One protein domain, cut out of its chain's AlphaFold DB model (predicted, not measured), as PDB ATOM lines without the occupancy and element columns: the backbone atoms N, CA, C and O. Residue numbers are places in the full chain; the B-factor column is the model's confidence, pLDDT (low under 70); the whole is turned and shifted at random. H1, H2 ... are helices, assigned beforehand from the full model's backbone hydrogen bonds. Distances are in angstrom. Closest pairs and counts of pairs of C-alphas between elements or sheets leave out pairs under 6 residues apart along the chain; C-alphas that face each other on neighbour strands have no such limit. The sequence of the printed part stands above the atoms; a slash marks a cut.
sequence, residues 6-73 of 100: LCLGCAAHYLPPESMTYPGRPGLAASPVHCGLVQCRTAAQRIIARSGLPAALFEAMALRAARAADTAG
ATOM      1  N   LEU A   6     -22.565  -0.759 132.686       95.88
ATOM      2  CA  LEU A   6     -22.833   0.027 131.481       95.88
ATOM      3  C   LEU A   6     -21.756  -0.255 130.428       95.88
ATOM      4  O   LEU A   6     -20.567  -0.076 130.683       95.88
ATOM      5  N   CYS A   7     -22.158  -0.675 129.229       96.81
ATOM      6  CA  CYS A   7     -21.210  -0.970 128.159       96.81
ATOM      7  C   CYS A   7     -20.737   0.314 127.471       96.81
ATOM      8  O   CYS A   7     -21.545   1.051 126.918       96.81
ATOM      9  N   LEU A   8     -19.421   0.523 127.381       96.00
ATOM     10  CA  LEU A   8     -18.852   1.666 126.654       96.00
ATOM     11  C   LEU A   8     -19.119   1.618 125.143       96.00
ATOM     12  O   LEU A   8     -19.185   2.653 124.495       96.00
ATOM     13  N   GLY A   9     -19.253   0.419 124.570       95.94
ATOM     14  CA  GLY A   9     -19.413   0.245 123.127       95.94
ATOM     15  C   GLY A   9     -20.820   0.539 122.607       95.94
ATOM     16  O   GLY A   9     -20.954   1.087 121.521       95.94
ATOM     17  N   CYS A  10     -21.861   0.162 123.354       96.50
ATOM     18  CA  CYS A  10     -23.258   0.319 122.923       96.50
ATOM     19  C   CYS A  10     -24.133   1.121 123.892       96.50
ATOM     20  O   CYS A  10     -25.328   1.240 123.649       96.50
ATOM     21  N   ALA A  11     -23.574   1.625 124.997       95.31
ATOM     22  CA  ALA A  11     -24.299   2.327 126.059       95.31
ATOM     23  C   ALA A  11     -25.461   1.530 126.690       95.31
ATOM     24  O   ALA A  11     -26.289   2.094 127.402       95.31
ATOM     25  N   ALA A  12     -25.524   0.213 126.472       95.50
ATOM     26  CA  ALA A  12     -26.526  -0.643 127.090       95.50
ATOM     27  C   ALA A  12     -26.092  -1.073 128.494       95.50
ATOM     28  O   ALA A  12     -24.924  -1.412 128.722       95.50
ATOM     29  N   HIS A  13     -27.055  -1.126 129.413       94.38
ATOM     30  CA  HIS A  13     -26.891  -1.827 130.679       94.38
ATOM     31  C   HIS A  13     -26.960  -3.336 130.441       94.38
ATOM     32  O   HIS A  13     -27.846  -3.815 129.734       94.38
ATOM     33  N   TYR A  14     -26.031  -4.093 131.016       93.62
ATOM     34  CA  TYR A  14     -26.001  -5.548 130.888       93.62
ATOM     35  C   TYR A  14     -25.688  -6.217 132.220       93.62
ATOM     36  O   TYR A  14     -25.019  -5.658 133.091       93.62
ATOM     37  N   LEU A  15     -26.185  -7.445 132.348       93.19
ATOM     38  CA  LEU A  15     -26.051  -8.279 133.533       93.19
ATOM     39  C   LEU A  15     -25.203  -9.512 133.188       93.19
ATOM     40  O   LEU A  15     -25.750 -10.510 132.701       93.19
ATOM     41  N   PRO A  16     -23.872  -9.463 133.370       91.62
ATOM     42  CA  PRO A  16     -23.016 -10.590 133.032       91.62
ATOM     43  C   PRO A  16     -23.270 -11.795 133.962       91.62
ATOM     44  O   PRO A  16     -23.861 -11.655 135.042       91.62
ATOM     45  N   PRO A  17     -22.878 -13.010 133.544       89.31
ATOM     46  CA  PRO A  17     -22.750 -14.144 134.458       89.31
ATOM     47  C   PRO A  17     -21.632 -13.882 135.480       89.31
ATOM     48  O   PRO A  17     -20.737 -13.080 135.225       89.31
ATOM     49  N   GLU A  18     -21.656 -14.577 136.619       87.50
ATOM     50  CA  GLU A  18     -20.642 -14.403 137.678       87.50
ATOM     51  C   GLU A  18     -19.224 -14.729 137.193       87.50
ATOM     52  O   GLU A  18     -18.273 -14.031 137.529       87.50
ATOM     53  N   SER A  19     -19.093 -15.722 136.312       88.69
ATOM     54  CA  SER A  19     -17.832 -16.094 135.658       88.69
ATOM     55  C   SER A  19     -17.363 -15.102 134.586       88.69
ATOM     56  O   SER A  19     -16.329 -15.332 133.959       88.69
ATOM     57  N   MET A  20     -18.152 -14.061 134.289       89.06
ATOM     58  CA  MET A  20     -17.979 -13.130 133.163       89.06
ATOM     59  C   MET A  20     -17.923 -13.791 131.776       89.06
ATOM     60  O   MET A  20     -17.796 -13.104 130.768       89.06
ATOM     61  N   THR A  21     -18.083 -15.109 131.684       90.56
ATOM     62  CA  THR A  21     -18.027 -15.871 130.436       90.56
ATOM     63  C   THR A  21     -19.407 -16.423 130.134       90.56
ATOM     64  O   THR A  21     -20.010 -17.085 130.978       90.56
ATOM     65  N   TYR A  22     -19.934 -16.143 128.940       86.44
ATOM     66  CA  TYR A  22     -21.282 -16.577 128.588       86.44
ATOM     67  C   TYR A  22     -21.323 -18.089 128.310       86.44
ATOM     68  O   TYR A  22     -20.634 -18.559 127.397       86.44
ATOM     69  N   PRO A  23     -22.141 -18.865 129.047       82.56
ATOM     70  CA  PRO A  23     -22.299 -20.287 128.774       82.56
ATOM     71  C   PRO A  23     -22.905 -20.487 127.377       82.56
ATOM     72  O   PRO A  23     -23.807 -19.757 126.965       82.56
ATOM     73  N   GLY A  24     -22.372 -21.448 126.622       81.69
ATOM     74  CA  GLY A  24     -22.820 -21.748 125.256       81.69
ATOM     75  C   GLY A  24     -22.264 -20.827 124.163       81.69
ATOM     76  O   GLY A  24     -22.616 -21.000 122.999       81.69
ATOM     77  N   ARG A  25     -21.388 -19.866 124.495       80.44
ATOM     78  CA  ARG A  25     -20.701 -19.013 123.508       80.44
ATOM     79  C   ARG A  25     -19.192 -18.954 123.781       80.44
ATOM     80  O   ARG A  25     -18.731 -18.031 124.456       80.44
ATOM     81  N   PRO A  26     -18.409 -19.924 123.274       75.56
ATOM     82  CA  PRO A  26     -16.965 -19.939 123.484       75.56
ATOM     83  C   PRO A  26     -16.312 -18.655 122.952       75.56
ATOM     84  O   PRO A  26     -16.630 -18.183 121.862       75.56
ATOM     85  N   GLY A  27     -15.428 -18.058 123.755       73.56
ATOM     86  CA  GLY A  27     -14.733 -16.804 123.431       73.56
ATOM     87  C   GLY A  27     -15.527 -15.516 123.692       73.56
ATOM     88  O   GLY A  27     -14.975 -14.423 123.532       73.56
ATOM     89  N   LEU A  28     -16.792 -15.612 124.121       84.62
ATOM     90  CA  LEU A  28     -17.598 -14.455 124.507       84.62
ATOM     91  C   LEU A  28     -17.461 -14.197 126.016       84.62
ATOM     92  O   LEU A  28     -18.194 -14.756 126.834       84.62
ATOM     93  N   ALA A  29     -16.516 -13.328 126.374       90.06
ATOM     94  CA  ALA A  29     -16.328 -12.851 127.739       90.06
ATOM     95  C   ALA A  29     -16.799 -11.397 127.870       90.06
ATOM     96  O   ALA A  29     -16.382 -10.516 127.110       90.06
ATOM     97  N   ALA A  30     -17.679 -11.147 128.832       92.81
ATOM     98  CA  ALA A  30     -17.977  -9.813 129.317       92.81
ATOM     99  C   ALA A  30     -16.801  -9.277 130.149       92.81
ATOM    100  O   ALA A  30     -15.951 -10.018 130.635       92.81
ATOM    101  N   SER A  31     -16.764  -7.966 130.319       94.31
ATOM    102  CA  SER A  31     -15.895  -7.285 131.282       94.31
ATOM    103  C   SER A  31     -16.732  -6.248 132.028       94.31
ATOM    104  O   SER A  31     -17.897  -6.075 131.678       94.31
ATOM    105  N   PRO A  32     -16.203  -5.512 133.015       95.19
ATOM    106  CA  PRO A  32     -16.920  -4.382 133.611       95.19
ATOM    107  C   PRO A  32     -17.205  -3.227 132.634       95.19
ATOM    108  O   PRO A  32     -18.035  -2.375 132.926       95.19
ATOM    109  N   VAL A  33     -16.519  -3.177 131.484       96.31
ATOM    110  CA  VAL A  33     -16.588  -2.053 130.529       96.31
ATOM    111  C   VAL A  33     -17.276  -2.406 129.205       96.31
ATOM    112  O   VAL A  33     -17.631  -1.511 128.431       96.31
ATOM    113  N   HIS A  34     -17.486  -3.693 128.907       95.94
ATOM    114  CA  HIS A  34     -18.229  -4.127 127.724       95.94
ATOM    115  C   HIS A  34     -19.057  -5.402 127.928       95.94
ATOM    116  O   HIS A  34     -18.665  -6.334 128.627       95.94
ATOM    117  N   CYS A  35     -20.161  -5.499 127.184       94.62
ATOM    118  CA  CYS A  35     -21.092  -6.630 127.224       94.62
ATOM    119  C   CYS A  35     -20.572  -7.928 126.577       94.62
ATOM    120  O   CYS A  35     -21.266  -8.935 126.579       94.62
ATOM    121  N   GLY A  36     -19.372  -7.917 125.992       92.94
ATOM    122  CA  GLY A  36     -18.723  -9.105 125.421       92.94
ATOM    123  C   GLY A  36     -18.963  -9.312 123.927       92.94
ATOM    124  O   GLY A  36     -18.224 -10.068 123.304       92.94
ATOM    125  N   LEU A  37     -19.911  -8.592 123.313       92.88
ATOM    126  CA  LEU A  37     -20.041  -8.547 121.851       92.88
ATOM    127  C   LEU A  37     -18.746  -8.030 121.213       92.88
ATOM    128  O   LEU A  37     -18.161  -7.056 121.691       92.88
ATOM    129  N   VAL A  38     -18.325  -8.649 120.106       92.75
ATOM    130  CA  VAL A  38     -17.050  -8.341 119.437       92.75
ATOM    131  C   VAL A  38     -16.965  -6.861 119.066       92.75
ATOM    132  O   VAL A  38     -15.972  -6.209 119.394       92.75
ATOM    133  N   GLN A  39     -18.027  -6.302 118.479       94.81
ATOM    134  CA  GLN A  39     -18.083  -4.884 118.128       94.81
ATOM    135  C   GLN A  39     -17.954  -3.970 119.354       94.81
ATOM    136  O   GLN A  39     -17.256  -2.959 119.304       94.81
ATOM    137  N   CYS A  40     -18.562  -4.347 120.480       96.31
ATOM    138  CA  CYS A  40     -18.523  -3.564 121.711       96.31
ATOM    139  C   CYS A  40     -17.157  -3.641 122.391       96.31
ATOM    140  O   CYS A  40     -16.688  -2.634 122.915       96.31
ATOM    141  N   ARG A  41     -16.498  -4.804 122.343       94.81
ATOM    142  CA  ARG A  41     -15.119  -4.980 122.814       94.81
ATOM    143  C   ARG A  41     -14.165  -4.072 122.039       94.81
ATOM    144  O   ARG A  41     -13.419  -3.313 122.650       94.81
ATOM    145  N   THR A  42     -14.235  -4.091 120.709       95.94
ATOM    146  CA  THR A  42     -13.395  -3.235 119.857       95.94
ATOM    147  C   THR A  42     -13.697  -1.751 120.062       95.94
ATOM    148  O   THR A  42     -12.775  -0.941 120.149       95.94
ATOM    149  N   ALA A  43     -14.973  -1.372 120.178       97.00
ATOM    150  CA  ALA A  43     -15.361   0.008 120.458       97.00
ATOM    151  C   ALA A  43     -14.835   0.483 121.823       97.00
ATOM    152  O   ALA A  43     -14.219   1.543 121.896       97.00
ATOM    153  N   ALA A  44     -14.992  -0.322 122.878       96.06
ATOM    154  CA  ALA A  44     -14.479  -0.009 124.209       96.06
ATOM    155  C   ALA A  44     -12.951   0.162 124.205       96.06
ATOM    156  O   ALA A  44     -12.451   1.154 124.726       96.06
ATOM    157  N   GLN A  45     -12.212  -0.736 123.543       95.81
ATOM    158  CA  GLN A  45     -10.757  -0.614 123.391       95.81
ATOM    159  C   GLN A  45     -10.354   0.695 122.700       95.81
ATOM    160  O   GLN A  45      -9.435   1.372 123.155       95.81
ATOM    161  N   ARG A  46     -11.064   1.093 121.634       97.31
ATOM    162  CA  ARG A  46     -10.812   2.366 120.936       97.31
ATOM    163  C   ARG A  46     -11.115   3.580 121.813       97.31
ATOM    164  O   ARG A  46     -10.354   4.541 121.776       97.31
ATOM    165  N   ILE A  47     -12.204   3.547 122.582       96.44
ATOM    166  CA  ILE A  47     -12.573   4.625 123.513       96.44
ATOM    167  C   ILE A  47     -11.485   4.797 124.579       96.44
ATOM    168  O   ILE A  47     -11.016   5.911 124.791       96.44
ATOM    169  N   ILE A  48     -11.039   3.694 125.184       96.69
ATOM    170  CA  ILE A  48      -9.978   3.689 126.200       96.69
ATOM    171  C   ILE A  48      -8.656   4.194 125.605       96.69
ATOM    172  O   ILE A  48      -8.007   5.059 126.183       96.69
ATOM    173  N   ALA A  49      -8.274   3.717 124.418       96.50
ATOM    174  CA  ALA A  49      -7.046   4.160 123.759       96.50
ATOM    175  C   ALA A  49      -7.063   5.669 123.459       96.50
ATOM    176  O   ALA A  49      -6.068   6.358 123.672       96.50
ATOM    177  N   ARG A  50      -8.205   6.202 123.007       97.44
ATOM    178  CA  ARG A  50      -8.367   7.632 122.697       97.44
ATOM    179  C   ARG A  50      -8.372   8.529 123.929       97.44
ATOM    180  O   ARG A  50      -8.068   9.708 123.797       97.44
ATOM    181  N   SER A  51      -8.719   8.008 125.102       96.69
ATOM    182  CA  SER A  51      -8.738   8.822 126.317       96.69
ATOM    183  C   SER A  51      -7.344   9.061 126.901       96.69
ATOM    184  O   SER A  51      -7.214   9.896 127.790       96.69
ATOM    185  N   GLY A  52      -6.326   8.296 126.483       96.50
ATOM    186  CA  GLY A  52      -4.980   8.350 127.067       96.50
ATOM    187  C   GLY A  52      -4.916   7.893 128.531       96.50
ATOM    188  O   GLY A  52      -3.941   8.172 129.222       96.50
ATOM    189  N   LEU A  53      -5.956   7.208 129.021       96.12
ATOM    190  CA  LEU A  53      -6.047   6.725 130.399       96.12
ATOM    191  C   LEU A  53      -5.875   5.201 130.426       96.12
ATOM    192  O   LEU A  53      -6.268   4.521 129.475       96.12
ATOM    193  N   PRO A  54      -5.332   4.632 131.514       95.19
ATOM    194  CA  PRO A  54      -5.151   3.191 131.614       95.19
ATOM    195  C   PRO A  54      -6.500   2.461 131.674       95.19
ATOM    196  O   PRO A  54      -7.423   2.898 132.363       95.19
ATOM    197  N   ALA A  55      -6.599   1.299 131.020       93.81
ATOM    198  CA  ALA A  55      -7.810   0.467 131.013       93.81
ATOM    199  C   ALA A  55      -8.296   0.108 132.431       93.81
ATOM    200  O   ALA A  55      -9.493   0.165 132.710       93.81
ATOM    201  N   ALA A  56      -7.361  -0.142 133.354       95.69
ATOM    202  CA  ALA A  56      -7.652  -0.421 134.760       95.69
ATOM    203  C   ALA A  56      -8.452   0.703 135.449       95.69
ATOM    204  O   ALA A  56      -9.247   0.438 136.350       95.69
ATOM    205  N   LEU A  57      -8.286   1.962 135.020       96.88
ATOM    206  CA  LEU A  57      -9.072   3.073 135.554       96.88
ATOM    207  C   LEU A  57     -10.540   2.970 135.127       96.88
ATOM    208  O   LEU A  57     -11.424   3.205 135.948       96.88
ATOM    209  N   PHE A  58     -10.813   2.596 133.876       96.88
ATOM    210  CA  PHE A  58     -12.181   2.399 133.390       96.88
ATOM    211  C   PHE A  58     -12.876   1.249 134.108       96.88
ATOM    212  O   PHE A  58     -14.021   1.398 134.531       96.88
ATOM    213  N   GLU A  59     -12.172   0.138 134.314       95.56
ATOM    214  CA  GLU A  59     -12.691  -0.983 135.096       95.56
ATOM    215  C   GLU A  59     -12.977  -0.571 136.543       95.56
ATOM    216  O   GLU A  59     -14.063  -0.835 137.059       95.56
ATOM    217  N   ALA A  60     -12.057   0.158 137.183       96.56
ATOM    218  CA  ALA A  60     -12.264   0.671 138.533       96.56
ATOM    219  C   ALA A  60     -13.463   1.633 138.616       96.56
ATOM    220  O   ALA A  60     -14.216   1.592 139.593       96.56
ATOM    221  N   MET A  61     -13.668   2.486 137.608       95.44
ATOM    222  CA  MET A  61     -14.836   3.369 137.527       95.44
ATOM    223  C   MET A  61     -16.134   2.575 137.365       95.44
ATOM    224  O   MET A  61     -17.088   2.840 138.095       95.44
ATOM    225  N   ALA A  62     -16.156   1.576 136.481       94.06
ATOM    226  CA  ALA A  62     -17.314   0.714 136.280       94.06
ATOM    227  C   ALA A  62     -17.685  -0.052 137.562       94.06
ATOM    228  O   ALA A  62     -18.845  -0.058 137.967       94.06
ATOM    229  N   LEU A  63     -16.694  -0.613 138.263       93.62
ATOM    230  CA  LEU A  63     -16.890  -1.303 139.542       93.62
ATOM    231  C   LEU A  63     -17.411  -0.366 140.641       93.62
ATOM    232  O   LEU A  63     -18.266  -0.755 141.436       93.62
ATOM    233  N   ARG A  64     -16.915   0.876 140.708       93.38
ATOM    234  CA  ARG A  64     -17.420   1.876 141.663       93.38
ATOM    235  C   ARG A  64     -18.855   2.287 141.348       93.38
ATOM    236  O   ARG A  64     -19.647   2.394 142.279       93.38
ATOM    237  N   ALA A  65     -19.184   2.500 140.075       90.19
ATOM    238  CA  ALA A  65     -20.534   2.856 139.642       90.19
ATOM    239  C   ALA A  65     -21.540   1.747 139.975       90.19
ATOM    240  O   ALA A  65     -22.586   2.021 140.557       90.19
ATOM    241  N   ALA A  66     -21.171   0.496 139.705       89.50
ATOM    242  CA  ALA A  66     -21.944  -0.679 140.080       89.50
ATOM    243  C   ALA A  66     -22.220  -0.750 141.596       89.50
ATOM    244  O   ALA A  66     -23.370  -0.838 142.018       89.50
ATOM    245  N   ARG A  67     -21.184  -0.607 142.436       88.38
ATOM    246  CA  ARG A  67     -21.339  -0.592 143.907       88.38
ATOM    247  C   ARG A  67     -22.183   0.587 144.405       88.38
ATOM    248  O   ARG A  67     -22.916   0.463 145.386       88.38
ATOM    249  N   ALA A  68     -22.065   1.747 143.763       84.94
ATOM    250  CA  ALA A  68     -22.881   2.912 144.089       84.94
ATOM    251  C   ALA A  68     -24.366   2.663 143.770       84.94
ATOM    252  O   ALA A  68     -25.223   3.031 144.566       84.94
ATOM    253  N   ALA A  69     -24.669   1.986 142.660       79.38
ATOM    254  CA  ALA A  69     -26.033   1.585 142.325       79.38
ATOM    255  C   ALA A  69     -26.610   0.583 143.339       79.38
ATOM    256  O   ALA A  69     -27.755   0.736 143.755       79.38
ATOM    257  N   ASP A  70     -25.803  -0.380 143.796       74.62
ATOM    258  CA  ASP A  70     -26.220  -1.344 144.823       74.62
ATOM    259  C   ASP A  70     -26.513  -0.665 146.177       74.62
ATOM    260  O   ASP A  70     -27.399  -1.080 146.921       74.62
ATOM    261  N   THR A  71     -25.791   0.412 146.503       67.31
ATOM    262  CA  THR A  71     -25.960   1.158 147.767       67.31
ATOM    263  C   THR A  71     -27.017   2.260 147.705       67.31
ATOM    264  O   THR A  71     -27.520   2.670 148.751       67.31
ATOM    265  N   ALA A  72     -27.411   2.706 146.508       58.66
ATOM    266  CA  ALA A  72     -28.459   3.709 146.307       58.66
ATOM    267  C   ALA A  72     -29.867   3.226 146.714       58.66
ATOM    268  O   ALA A  72     -30.779   4.040 146.825       58.66
ATOM    269  N   GLY A  73     -30.043   1.925 146.979       53.25
ATOM    270  CA  GLY A  73     -31.252   1.373 147.600       53.25
ATOM    271  C   GLY A  73     -31.362   1.615 149.115       53.25
ATOM    272  O   GLY A  73     -32.403   1.329 149.699       53.25
TER     273      GLY A  73
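What this domain is: This is residues 6 to 73 of the 100 residues of an uncharacterized protein of Streptomyces tsukubensis (strain DSM 42081 / NBRC 108919 / NRRL 18488 / 9993) (UniProt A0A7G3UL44). Two helices, H1 and H2, meet near their ends in an L-shaped corner, and the long unnamed stretch of residues 6 to 37 fills the mouth of that corner, with residues 32 to 34 between the two arms and residues 17 to 28 in a wide loop away from it. Residues 49 to 54, at the corner, of which 49 to 51 belong to H1, stick out, and so do residues 67 to 73, of which 67 to 71 belong to H2. The printed part has 68 residues, with two named helices in the order H1, H2 and no named strand; the class is all helix, though only 31 residues are in named elements. It is compact, with a radius of gyration of the C-alphas of 12.3 A and spans of 33 by 31 by 18 A.

Where its parts are: Start at C-alpha 6, at (-22.833, 0.027, 131.481), and pass through 32 residues with no named element, to residue 37. Find C-alpha 38 at (-17.050, -8.341, 119.437); from there H1, residues 38 to 51, runs 20.3 A. H2, residues 55 to 71, runs 24.7 A and ends at C-alpha 71, (-25.960, 1.158, 147.767).

How they stand to each other: Look at Ile 48 and Ala 55: their C-alphas, the closest of H1 and H2, are 6.2 A apart. The helices are close but not clearly touching, with 2 pairs of C-alphas within 8 A. Their lines are about perpendicular, at 73 degrees. A tight link of 3 residues joins them. In H1 and H2 every O i to N i+4 pair is within hydrogen-bond range.

The domain as a whole: The two C-alphas farthest apart are those of Pro 26 and Gly 73, at 35.2 A. The printed part has no cut. Read the B-factor column: the mean pLDDT of the printed part is 90.7, and residues 71 to 73 are under 70.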